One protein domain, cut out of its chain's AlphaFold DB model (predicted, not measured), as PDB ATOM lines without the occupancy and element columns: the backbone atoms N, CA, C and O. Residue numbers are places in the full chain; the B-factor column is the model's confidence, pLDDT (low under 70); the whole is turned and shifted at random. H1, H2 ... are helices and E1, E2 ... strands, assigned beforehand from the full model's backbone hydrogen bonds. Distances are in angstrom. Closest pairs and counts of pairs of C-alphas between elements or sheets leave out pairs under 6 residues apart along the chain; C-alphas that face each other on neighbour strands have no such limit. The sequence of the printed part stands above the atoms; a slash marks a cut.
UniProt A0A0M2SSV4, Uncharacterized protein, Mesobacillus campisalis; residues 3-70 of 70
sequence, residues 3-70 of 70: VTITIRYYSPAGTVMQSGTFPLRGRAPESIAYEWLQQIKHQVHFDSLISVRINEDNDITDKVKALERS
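Overview. This is residues 3 to 70 of the 70 residues of an uncharacterized protein of Mesobacillus campisalis (UniProt A0A0M2SSV4). A twisted sheet of three antiparallel strands forms a wall, with the long helix H1 packed over one face and the other face bare. The short helix H2 lies on the same face, beside the edge strand E3, and meets the first part of H1 at a steep angle. The printed part has 68 residues, with three named strands and two named helices in the order E1, E2, H1, E3, H2; the sheet order is E2, E1, E3, and the class is mixed, helices and strands. The whole is compact, with a radius of gyration of the C-alphas of 11.3 A, and rounded, with spans of 35 by 25 by 20 A.

Along the chain. The inner strand E1 covers residues 3 to 11 and measures 24.6 A from first to last C-alpha, starting at C-alpha 3 (9.217, 17.475, 6.080). The edge strand E2, residues 14 to 23, is 29.3 A long, and the edge strand E3, residues 48 to 54, is 18.7 A long. H1, residues 29 to 43, is 21.0 A long and begins at C-alpha 29 (3.982, 21.597, 3.433). H2, residues 61 to 68, is 10.8 A long and ends at C-alpha 68 (-8.569, 27.403, 8.211).

Arrangement. E1 and E2 form a hairpin, antiparallel with 159 degrees between their directions; N 7 and O 18 are within hydrogen-bond range at 2.8 A. E1 and E3 are antiparallel at 166 degrees, with N 8 and O 51 at 2.8 A. E2, H1 and E3 make a split strand-helix-strand unit, two strands running the same way with a helix between them in the chain and E1 between them in the sheet; its crossover is right-handed. H1 is on the sheet; its closest C-alphas to E1 are those of Ala 33 and Ile 5, 6.5 A apart. H2 is on the same face, at a height over the sheet of 7.8 A, and over none of the strands. The closest C-alphas of H2 and E3 are those of Thr 61 and Val 52, 4.7 A apart. H1 touches H2 with residues 30 to 34 alone, the closest C-alphas being those of Tyr 34 and Val 64 at 5.6 A. The two helices run the same way at a steep tilt of 69 degrees, only just short of about perpendicular. In H1 and H2 every O i to N i+4 pair is within hydrogen-bond range.

Size, cuts and confidence. The two C-alphas farthest apart, those of Ala 13 and Gly 26, are 35.9 A apart. The printed part has no cut and no long link; the link from E3 to H2 is short, and in it residues 58 to 59 pair antiparallel with residues 53 to 54 of E3. The mean pLDDT of the printed part is 88.9, and residue 70, the chain's last, is under 70.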
ATOM      1  N   VAL A   3       9.242  16.351   5.144       89.69
ATOM      2  CA  VAL A   3       9.217  17.475   6.080       89.69
ATOM      3  C   VAL A   3       8.801  16.992   7.446       89.69
ATOM      4  O   VAL A   3       7.885  16.180   7.571       89.69
ATOM      5  N   THR A   4       9.452  17.520   8.466       93.31
ATOM      6  CA  THR A   4       9.029  17.340   9.848       93.31
ATOM      7  C   THR A   4       8.138  18.508  10.217       93.31
ATOM      8  O   THR A   4       8.549  19.658  10.125       93.31
ATOM      9  N   ILE A   5       6.906  18.228  10.609       94.06
ATOM     10  CA  ILE A   5       5.938  19.228  11.045       94.06
ATOM     11  C   ILE A   5       5.814  19.087  12.555       94.06
ATOM     12  O   ILE A   5       5.656  17.981  13.063       94.06
ATOM     13  N   THR A   6       5.892  20.200  13.274       94.81
ATOM     14  CA  THR A   6       5.680  20.262  14.719       94.81
ATOM     15  C   THR A   6       4.525  21.204  15.011       94.81
ATOM     16  O   THR A   6       4.602  22.392  14.703       94.81
ATOM     17  N   ILE A   7       3.461  20.677  15.608       93.50
ATOM     18  CA  ILE A   7       2.271  21.424  16.017       93.50
ATOM     19  C   ILE A   7       2.264  21.512  17.539       93.50
ATOM     20  O   ILE A   7       2.350  20.503  18.241       93.50
ATOM     21  N   ARG A   8       2.128  22.731  18.053       93.19
ATOM     22  CA  ARG A   8       1.862  23.002  19.466       93.19
ATOM     23  C   ARG A   8       0.452  23.540  19.607       93.19
ATOM     24  O   ARG A   8       0.064  24.449  18.872       93.19
ATOM     25  N   TYR A   9      -0.300  23.002  20.554       92.12
ATOM     26  CA  TYR A   9      -1.671  23.418  20.824       92.12
ATOM     27  C   TYR A   9      -2.017  23.276  22.305       92.12
ATOM     28  O   TYR A   9      -1.358  22.546  23.049       92.12
ATOM     29  N   TYR A  10      -3.043  23.999  22.736       91.38
ATOM     30  CA  TYR A  10      -3.619  23.850  24.064       91.38
ATOM     31  C   TYR A  10      -4.640  22.717  24.067       91.38
ATOM     32  O   TYR A  10      -5.488  22.614  23.181       91.38
ATOM     33  N   SER A  11      -4.538  21.868  25.081       87.56
ATOM     34  CA  SER A  11      -5.530  20.862  25.441       87.56
ATOM     35  C   SER A  11      -5.970  21.092  26.893       87.56
ATOM     36  O   SER A  11      -5.253  21.765  27.639       87.56
ATOM     37  N   PRO A  12      -7.075  20.483  27.353       83.81
ATOM     38  CA  PRO A  12      -7.505  20.579  28.751       83.81
ATOM     39  C   PRO A  12      -6.451  20.102  29.760       83.81
ATOM     40  O   PRO A  12      -6.457  20.528  30.908       83.81
ATOM     41  N   ALA A  13      -5.531  19.230  29.333       83.44
ATOM     42  CA  ALA A  13      -4.433  18.716  30.150       83.44
ATOM     43  C   ALA A  13      -3.182  19.622  30.138       83.44
ATOM     44  O   ALA A  13      -2.185  19.303  30.781       83.44
ATOM     45  N   GLY A  14      -3.220  20.738  29.403       87.88
ATOM     46  CA  GLY A  14      -2.109  21.666  29.211       87.88
ATOM     47  C   GLY A  14      -1.634  21.743  27.758       87.88
ATOM     48  O   GLY A  14      -2.325  21.340  26.819       87.88
ATOM     49  N   THR A  15      -0.437  22.295  27.565       91.38
ATOM     50  CA  THR A  15       0.181  22.443  26.243       91.38
ATOM     51  C   THR A  15       0.698  21.109  25.721       91.38
ATOM     52  O   THR A  15       1.560  20.481  26.332       91.38
ATOM     53  N   VAL A  16       0.217  20.715  24.545       92.31
ATOM     54  CA  VAL A  16       0.663  19.516  23.840       92.31
ATOM     55  C   VAL A  16       1.532  19.923  22.660       92.31
ATOM     56  O   VAL A  16       1.222  20.862  21.926       92.31
ATOM     57  N   MET A  17       2.629  19.194  22.476       92.62
ATOM     58  CA  MET A  17       3.491  19.286  21.306       92.62
ATOM     59  C   MET A  17       3.472  17.941  20.591       92.62
ATOM     60  O   MET A  17       3.810  16.921  21.187       92.62
ATOM     61  N   GLN A  18       3.092  17.946  19.318       92.06
ATOM     62  CA  GLN A  18       3.203  16.784  18.448       92.06
ATOM     63  C   GLN A  18       4.143  17.095  17.296       92.06
ATOM     64  O   GLN A  18       4.059  18.165  16.693       92.06
ATOM     65  N   SER A  19       4.997  16.134  16.963       93.19
ATOM     66  CA  SER A  19       5.910  16.206  15.826       93.19
ATOM     67  C   SER A  19       5.717  14.975  14.950       93.19
ATOM     68  O   SER A  19       5.666  13.855  15.454       93.19
ATOM     69  N   GLY A  20       5.600  15.178  13.641       91.69
ATOM     70  CA  GLY A  20       5.394  14.114  12.665       91.69
ATOM     71  C   GLY A  20       6.193  14.376  11.396       91.69
ATOM     72  O   GLY A  20       6.342  15.521  10.973       91.69
ATOM     73  N   THR A  21       6.717  13.319  10.779       92.38
ATOM     74  CA  THR A  21       7.463  13.425   9.519       92.38
ATOM     75  C   THR A  21       6.591  12.955   8.365       92.38
ATOM     76  O   THR A  21       6.146  11.808   8.335       92.38
ATOM     77  N   PHE A  22       6.379  13.833   7.390       91.44
ATOM     78  CA  PHE A  22       5.466  13.620   6.276       91.44
ATOM     79  C   PHE A  22       6.200  13.701   4.934       91.44
ATOM     80  O   PHE A  22       7.101  14.524   4.754       91.44
ATOM     81  N   PRO A  23       5.848  12.854   3.955       89.94
ATOM     82  CA  PRO A  23       6.410  12.948   2.613       89.94
ATOM     83  C   PRO A  23       5.748  14.097   1.834       89.94
ATOM     84  O   PRO A  23       4.525  14.163   1.761       89.94
ATOM     85  N   LEU A  24       6.539  14.967   1.188       83.69
ATOM     86  CA  LEU A  24       5.996  16.146   0.493       83.69
ATOM     87  C   LEU A  24       5.146  15.789  -0.735       83.69
ATOM     88  O   LEU A  24       4.225  16.519  -1.042       83.69
ATOM     89  N   ARG A  25       5.444  14.691  -1.451       84.12
ATOM     90  CA  ARG A  25       4.701  14.169  -2.633       84.12
ATOM     91  C   ARG A  25       4.143  15.231  -3.617       84.12
ATOM     92  O   ARG A  25       3.105  15.006  -4.227       84.12
ATOM     93  N   GLY A  26       4.814  16.376  -3.778       81.12
ATOM     94  CA  GLY A  26       4.357  17.489  -4.628       81.12
ATOM     95  C   GLY A  26       3.273  18.398  -4.021       81.12
ATOM     96  O   GLY A  26       2.794  19.296  -4.704       81.12
ATOM     97  N   ARG A  27       2.886  18.192  -2.758       85.75
ATOM     98  CA  ARG A  27       1.991  19.061  -1.981       85.75
ATOM     99  C   ARG A  27       2.782  20.117  -1.214       85.75
ATOM    100  O   ARG A  27       3.907  19.867  -0.783       85.75
ATOM    101  N   ALA A  28       2.163  21.275  -0.995       87.69
ATOM    102  CA  ALA A  28       2.726  22.305  -0.136       87.69
ATOM    103  C   ALA A  28       2.764  21.818   1.326       87.69
ATOM    104  O   ALA A  28       1.796  21.207   1.796       87.69
ATOM    105  N   PRO A  29       3.857  22.067   2.061       88.19
ATOM    106  CA  PRO A  29       3.982  21.597   3.433       88.19
ATOM    107  C   PRO A  29       2.983  22.292   4.376       88.19
ATOM    108  O   PRO A  29       2.533  21.660   5.327       88.19
ATOM    109  N   GLU A  30       2.545  23.524   4.082       90.12
ATOM    110  CA  GLU A  30       1.422  24.171   4.781       90.12
ATOM    111  C   GLU A  30       0.092  23.421   4.626       90.12
ATOM    112  O   GLU A  30      -0.656  23.309   5.595       90.12
ATOM    113  N   SER A  31      -0.189  22.846   3.451       90.38
ATOM    114  CA  SER A  31      -1.397  22.039   3.239       90.38
ATOM    115  C   SER A  31      -1.343  20.738   4.032       90.38
ATOM    116  O   SER A  31      -2.324  20.381   4.675       90.38
ATOM    117  N   ILE A  32      -0.189  20.059   4.046       92.00
ATOM    118  CA  ILE A  32       0.010  18.837   4.844       92.00
ATOM    119  C   ILE A  32      -0.141  19.150   6.340       92.00
ATOM    120  O   ILE A  32      -0.790  18.404   7.069       92.00
ATOM    121  N   ALA A  33       0.432  20.267   6.801       92.12
ATOM    122  CA  ALA A  33       0.317  20.703   8.189       92.12
ATOM    123  C   ALA A  33      -1.135  21.002   8.581       92.12
ATOM    124  O   ALA A  33      -1.558  20.633   9.675       92.12
ATOM    125  N   TYR A  34      -1.898  21.633   7.688       92.44
ATOM    126  CA  TYR A  34      -3.320  21.891   7.888       92.44
ATOM    127  C   TYR A  34      -4.145  20.599   7.929       92.44
ATOM    128  O   TYR A  34      -4.914  20.406   8.867       92.44
ATOM    129  N   GLU A  35      -3.949  19.680   6.975       92.25
ATOM    130  CA  GLU A  35      -4.609  18.363   6.976       92.25
ATOM    131  C   GLU A  35      -4.338  17.611   8.289       92.25
ATOM    132  O   GLU A  35      -5.255  17.074   8.913       92.25
ATOM    133  N   TRP A  36      -3.086  17.617   8.749       92.44
ATOM    134  CA  TRP A  36      -2.714  16.977  10.006       92.44
ATOM    135  C   TRP A  36      -3.322  17.680  11.226       92.44
ATOM    136  O   TRP A  36      -3.827  17.012  12.128       92.44
ATOM    137  N   LEU A  37      -3.361  19.016  11.241       91.56
ATOM    138  CA  LEU A  37      -4.031  19.783  12.292       91.56
ATOM    139  C   LEU A  37      -5.521  19.424  12.394       91.56
ATOM    140  O   LEU A  37      -6.028  19.245  13.502       91.56
ATOM    141  N   GLN A  38      -6.213  19.282  11.261       91.88
ATOM    142  CA  GLN A  38      -7.612  18.842  11.227       91.88
ATOM    143  C   GLN A  38      -7.761  17.433  11.816       91.88
ATOM    144  O   GLN A  38      -8.631  17.201  12.652       91.88
ATOM    145  N   GLN A  39      -6.871  16.501  11.464       91.56
ATOM    146  CA  GLN A  39      -6.876  15.160  12.061       91.56
ATOM    147  C   GLN A  39      -6.684  15.194  13.580       91.56
ATOM    148  O   GLN A  39      -7.398  14.490  14.292       91.56
ATOM    149  N   ILE A  40      -5.768  16.026  14.085       90.38
ATOM    150  CA  ILE A  40      -5.564  16.210  15.528       90.38
ATOM    151  C   ILE A  40      -6.852  16.733  16.167       90.38
ATOM    152  O   ILE A  40      -7.336  16.124  17.117       90.38
ATOM    153  N   LYS A  41      -7.456  17.791  15.611       89.44
ATOM    154  CA  LYS A  41      -8.731  18.361  16.086       89.44
ATOM    155  C   LYS A  41      -9.864  17.334  16.162       89.44
ATOM    156  O   LYS A  41     -10.703  17.429  17.050       89.44
ATOM    157  N   HIS A  42      -9.883  16.354  15.260       87.88
ATOM    158  CA  HIS A  42     -10.867  15.271  15.274       87.88
ATOM    159  C   HIS A  42     -10.581  14.174  16.312       87.88
ATOM    160  O   HIS A  42     -11.512  13.493  16.736       87.88
ATOM    161  N   GLN A  43      -9.322  13.967  16.700       86.38
ATOM    162  CA  GLN A  43      -8.917  12.869  17.590       86.38
ATOM    163  C   GLN A  43      -8.799  13.283  19.057       86.38
ATOM    164  O   GLN A  43      -8.984  12.451  19.945       86.38
ATOM    165  N   VAL A  44      -8.460  14.543  19.325       86.19
ATOM    166  CA  VAL A  44      -8.197  15.042  20.680       86.19
ATOM    167  C   VAL A  44      -9.029  16.279  20.973       86.19
ATOM    168  O   VAL A  44      -9.464  16.983  20.066       86.19
ATOM    169  N   HIS A  45      -9.205  16.584  22.260       82.31
ATOM    170  CA  HIS A  45      -9.790  17.856  22.662       82.31
ATOM    171  C   HIS A  45      -8.789  18.983  22.381       82.31
ATOM    172  O   HIS A  45      -7.858  19.229  23.153       82.31
ATOM    173  N   PHE A  46      -8.949  19.597  21.214       89.19
ATOM    174  CA  PHE A  46      -8.159  20.720  20.748       89.19
ATOM    175  C   PHE A  46      -8.836  22.019  21.172       89.19
ATOM    176  O   PHE A  46      -9.957  22.290  20.750       89.19
ATOM    177  N   ASP A  47      -8.145  22.823  21.976       87.75
ATOM    178  CA  ASP A  47      -8.665  24.106  22.444       87.75
ATOM    179  C   ASP A  47      -8.216  25.241  21.512       87.75
ATOM    180  O   ASP A  47      -9.027  25.898  20.860       87.75
ATOM    181  N   SER A  48      -6.900  25.424  21.364       88.38
ATOM    182  CA  SER A  48      -6.355  26.505  20.542       88.38
ATOM    183  C   SER A  48      -4.964  26.205  19.988       88.38
ATOM    184  O   SER A  48      -4.143  25.537  20.623       88.38
ATOM    185  N   LEU A  49      -4.688  26.719  18.786       90.50
ATOM    186  CA  LEU A  49      -3.406  26.559  18.102       90.50
ATOM    187  C   LEU A  49      -2.364  27.523  18.677       90.50
ATOM    188  O   LEU A  49      -2.561  28.737  18.640       90.50
ATOM    189  N   ILE A  50      -1.221  26.994  19.115       92.00
ATOM    190  CA  ILE A  50      -0.095  27.804  19.601       92.00
ATOM    191  C   ILE A  50       0.840  28.132  18.442       92.00
ATOM    192  O   ILE A  50       1.034  29.299  18.118       92.00
ATOM    193  N   SER A  51       1.413  27.103  17.814       93.25
ATOM    194  CA  SER A  51       2.386  27.278  16.735       93.25
ATOM    195  C   SER A  51       2.457  26.060  15.826       93.25
ATOM    196  O   SER A  51       2.300  24.930  16.292       93.25
ATOM    197  N   VAL A  52       2.792  26.277  14.558       93.62
ATOM    198  CA  VAL A  52       3.091  25.224  13.586       93.62
ATOM    199  C   VAL A  52       4.429  25.516  12.928       93.62
ATOM    200  O   VAL A  52       4.599  26.565  12.315       93.62
ATOM    201  N   ARG A  53       5.371  24.578  13.029       94.06
ATOM    202  CA  ARG A  53       6.712  24.707  12.450       94.06
ATOM    203  C   ARG A  53       7.035  23.563  11.507       94.06
ATOM    204  O   ARG A  53       6.700  22.418  11.794       94.06
ATOM    205  N   ILE A  54       7.736  23.868  10.421       91.50
ATOM    206  CA  ILE A  54       8.321  22.905   9.491       91.50
ATOM    207  C   ILE A  54       9.833  22.877   9.694       91.50
ATOM    208  O   ILE A  54      10.481  23.921   9.692       91.50
ATOM    209  N   ASN A  55      10.394  21.674   9.821       88.62
ATOM    210  CA  ASN A  55      11.819  21.411  10.020       88.62
ATOM    211  C   ASN A  55      12.425  22.272  11.145       88.62
ATOM    212  O   ASN A  55      13.552  22.730  11.022       88.62
ATOM    213  N   GLU A  56      11.633  22.527  12.195       79.94
ATOM    214  CA  GLU A  56      11.935  23.346  13.386       79.94
ATOM    215  C   GLU A  56      12.223  24.841  13.152       79.94
ATOM    216  O   GLU A  56      11.961  25.642  14.052       79.94
ATOM    217  N   ASP A  57      12.655  25.221  11.952       82.50
ATOM    218  CA  ASP A  57      13.130  26.565  11.611       82.50
ATOM    219  C   ASP A  57      12.062  27.424  10.907       82.50
ATOM    220  O   ASP A  57      12.027  28.642  11.055       82.50
ATOM    221  N   ASN A  58      11.132  26.800  10.171       88.56
ATOM    222  CA  ASN A  58      10.102  27.519   9.417       88.56
ATOM    223  C   ASN A  58       8.771  27.564  10.169       88.56
ATOM    224  O   ASN A  58       7.996  26.609  10.118       88.56
ATOM    225  N   ASP A  59       8.471  28.684  10.822       91.25
ATOM    226  CA  ASP A  59       7.148  28.918  11.403       91.25
ATOM    227  C   ASP A  59       6.121  29.246  10.306       91.25
ATOM    228  O   ASP A  59       6.279  30.183   9.525       91.25
ATOM    229  N   ILE A  60       5.071  28.430  10.225       91.94
ATOM    230  CA  ILE A  60       3.978  28.560   9.253       91.94
ATOM    231  C   ILE A  60       2.624  28.720   9.938       91.94
ATOM    232  O   ILE A  60       1.584  28.474   9.324       91.94
ATOM    233  N   THR A  61       2.614  29.132  11.206       92.19
ATOM    234  CA  THR A  61       1.389  29.262  12.002       92.19
ATOM    235  C   THR A  61       0.348  30.126  11.296       92.19
ATOM    236  O   THR A  61      -0.808  29.720  11.179       92.19
ATOM    237  N   ASP A  62       0.751  31.281  10.762       90.75
ATOM    238  CA  ASP A  62      -0.158  32.190  10.057       90.75
ATOM    239  C   ASP A  62      -0.672  31.612   8.737       90.75
ATOM    240  O   ASP A  62      -1.844  31.782   8.410       90.75
ATOM    241  N   LYS A  63       0.161  30.856   8.010       90.75
ATOM    242  CA  LYS A  63      -0.258  30.177   6.774       90.75
ATOM    243  C   LYS A  63      -1.330  29.126   7.054       90.75
ATOM    244  O   LYS A  63      -2.324  29.055   6.342       90.75
ATOM    245  N   VAL A  64      -1.148  28.337   8.113       88.81
ATOM    246  CA  VAL A  64      -2.111  27.303   8.520       88.81
ATOM    247  C   VAL A  64      -3.410  27.935   9.022       88.81
ATOM    248  O   VAL A  64      -4.490  27.482   8.654       88.81
ATOM    249  N   LYS A  65      -3.328  29.028   9.794       88.31
ATOM    250  CA  LYS A  65      -4.508  29.800  10.221       88.31
ATOM    251  C   LYS A  65      -5.261  30.422   9.044       88.31
ATOM    252  O   LYS A  65      -6.484  30.492   9.088       88.31
ATOM    253  N   ALA A  66      -4.552  30.880   8.013       89.00
ATOM    254  CA  ALA A  66      -5.171  31.414   6.803       89.00
ATOM    255  C   ALA A  66      -5.947  30.330   6.040       89.00
ATOM    256  O   ALA A  66      -7.063  30.588   5.603       89.00
ATOM    257  N   LEU A  67      -5.400  29.112   5.947       86.94
ATOM    258  CA  LEU A  67      -6.077  27.964   5.327       86.94
ATOM    259  C   LEU A  67      -7.346  27.542   6.077       86.94
ATOM    260  O   LEU A  67      -8.299  27.103   5.451       86.94
ATOM    261  N   GLU A  68      -7.382  27.706   7.399       79.69
ATOM    262  CA  GLU A  68      -8.569  27.403   8.211       79.69
ATOM    263  C   GLU A  68      -9.720  28.402   8.009       79.69
ATOM    264  O   GLU A  68     -10.873  28.094   8.302       79.69
ATOM    265  N   ARG A  69      -9.412  29.610   7.528       75.12
ATOM    266  CA  ARG A  69     -10.396  30.672   7.263       75.12
ATOM    267  C   ARG A  69     -10.892  30.700   5.815       75.12
ATOM    268  O   ARG A  69     -11.735  31.544   5.512       75.12
ATOM    269  N   SER A  70     -10.321  29.871   4.940       57.62
ATOM    270  CA  SER A  70     -10.590  29.864   3.500       57.62
ATOM    271  C   SER A  70     -11.670  28.873   3.086       57.62
ATOM    272  O   SER A  70     -12.002  27.964   3.875       57.62
TER     273      SER A  70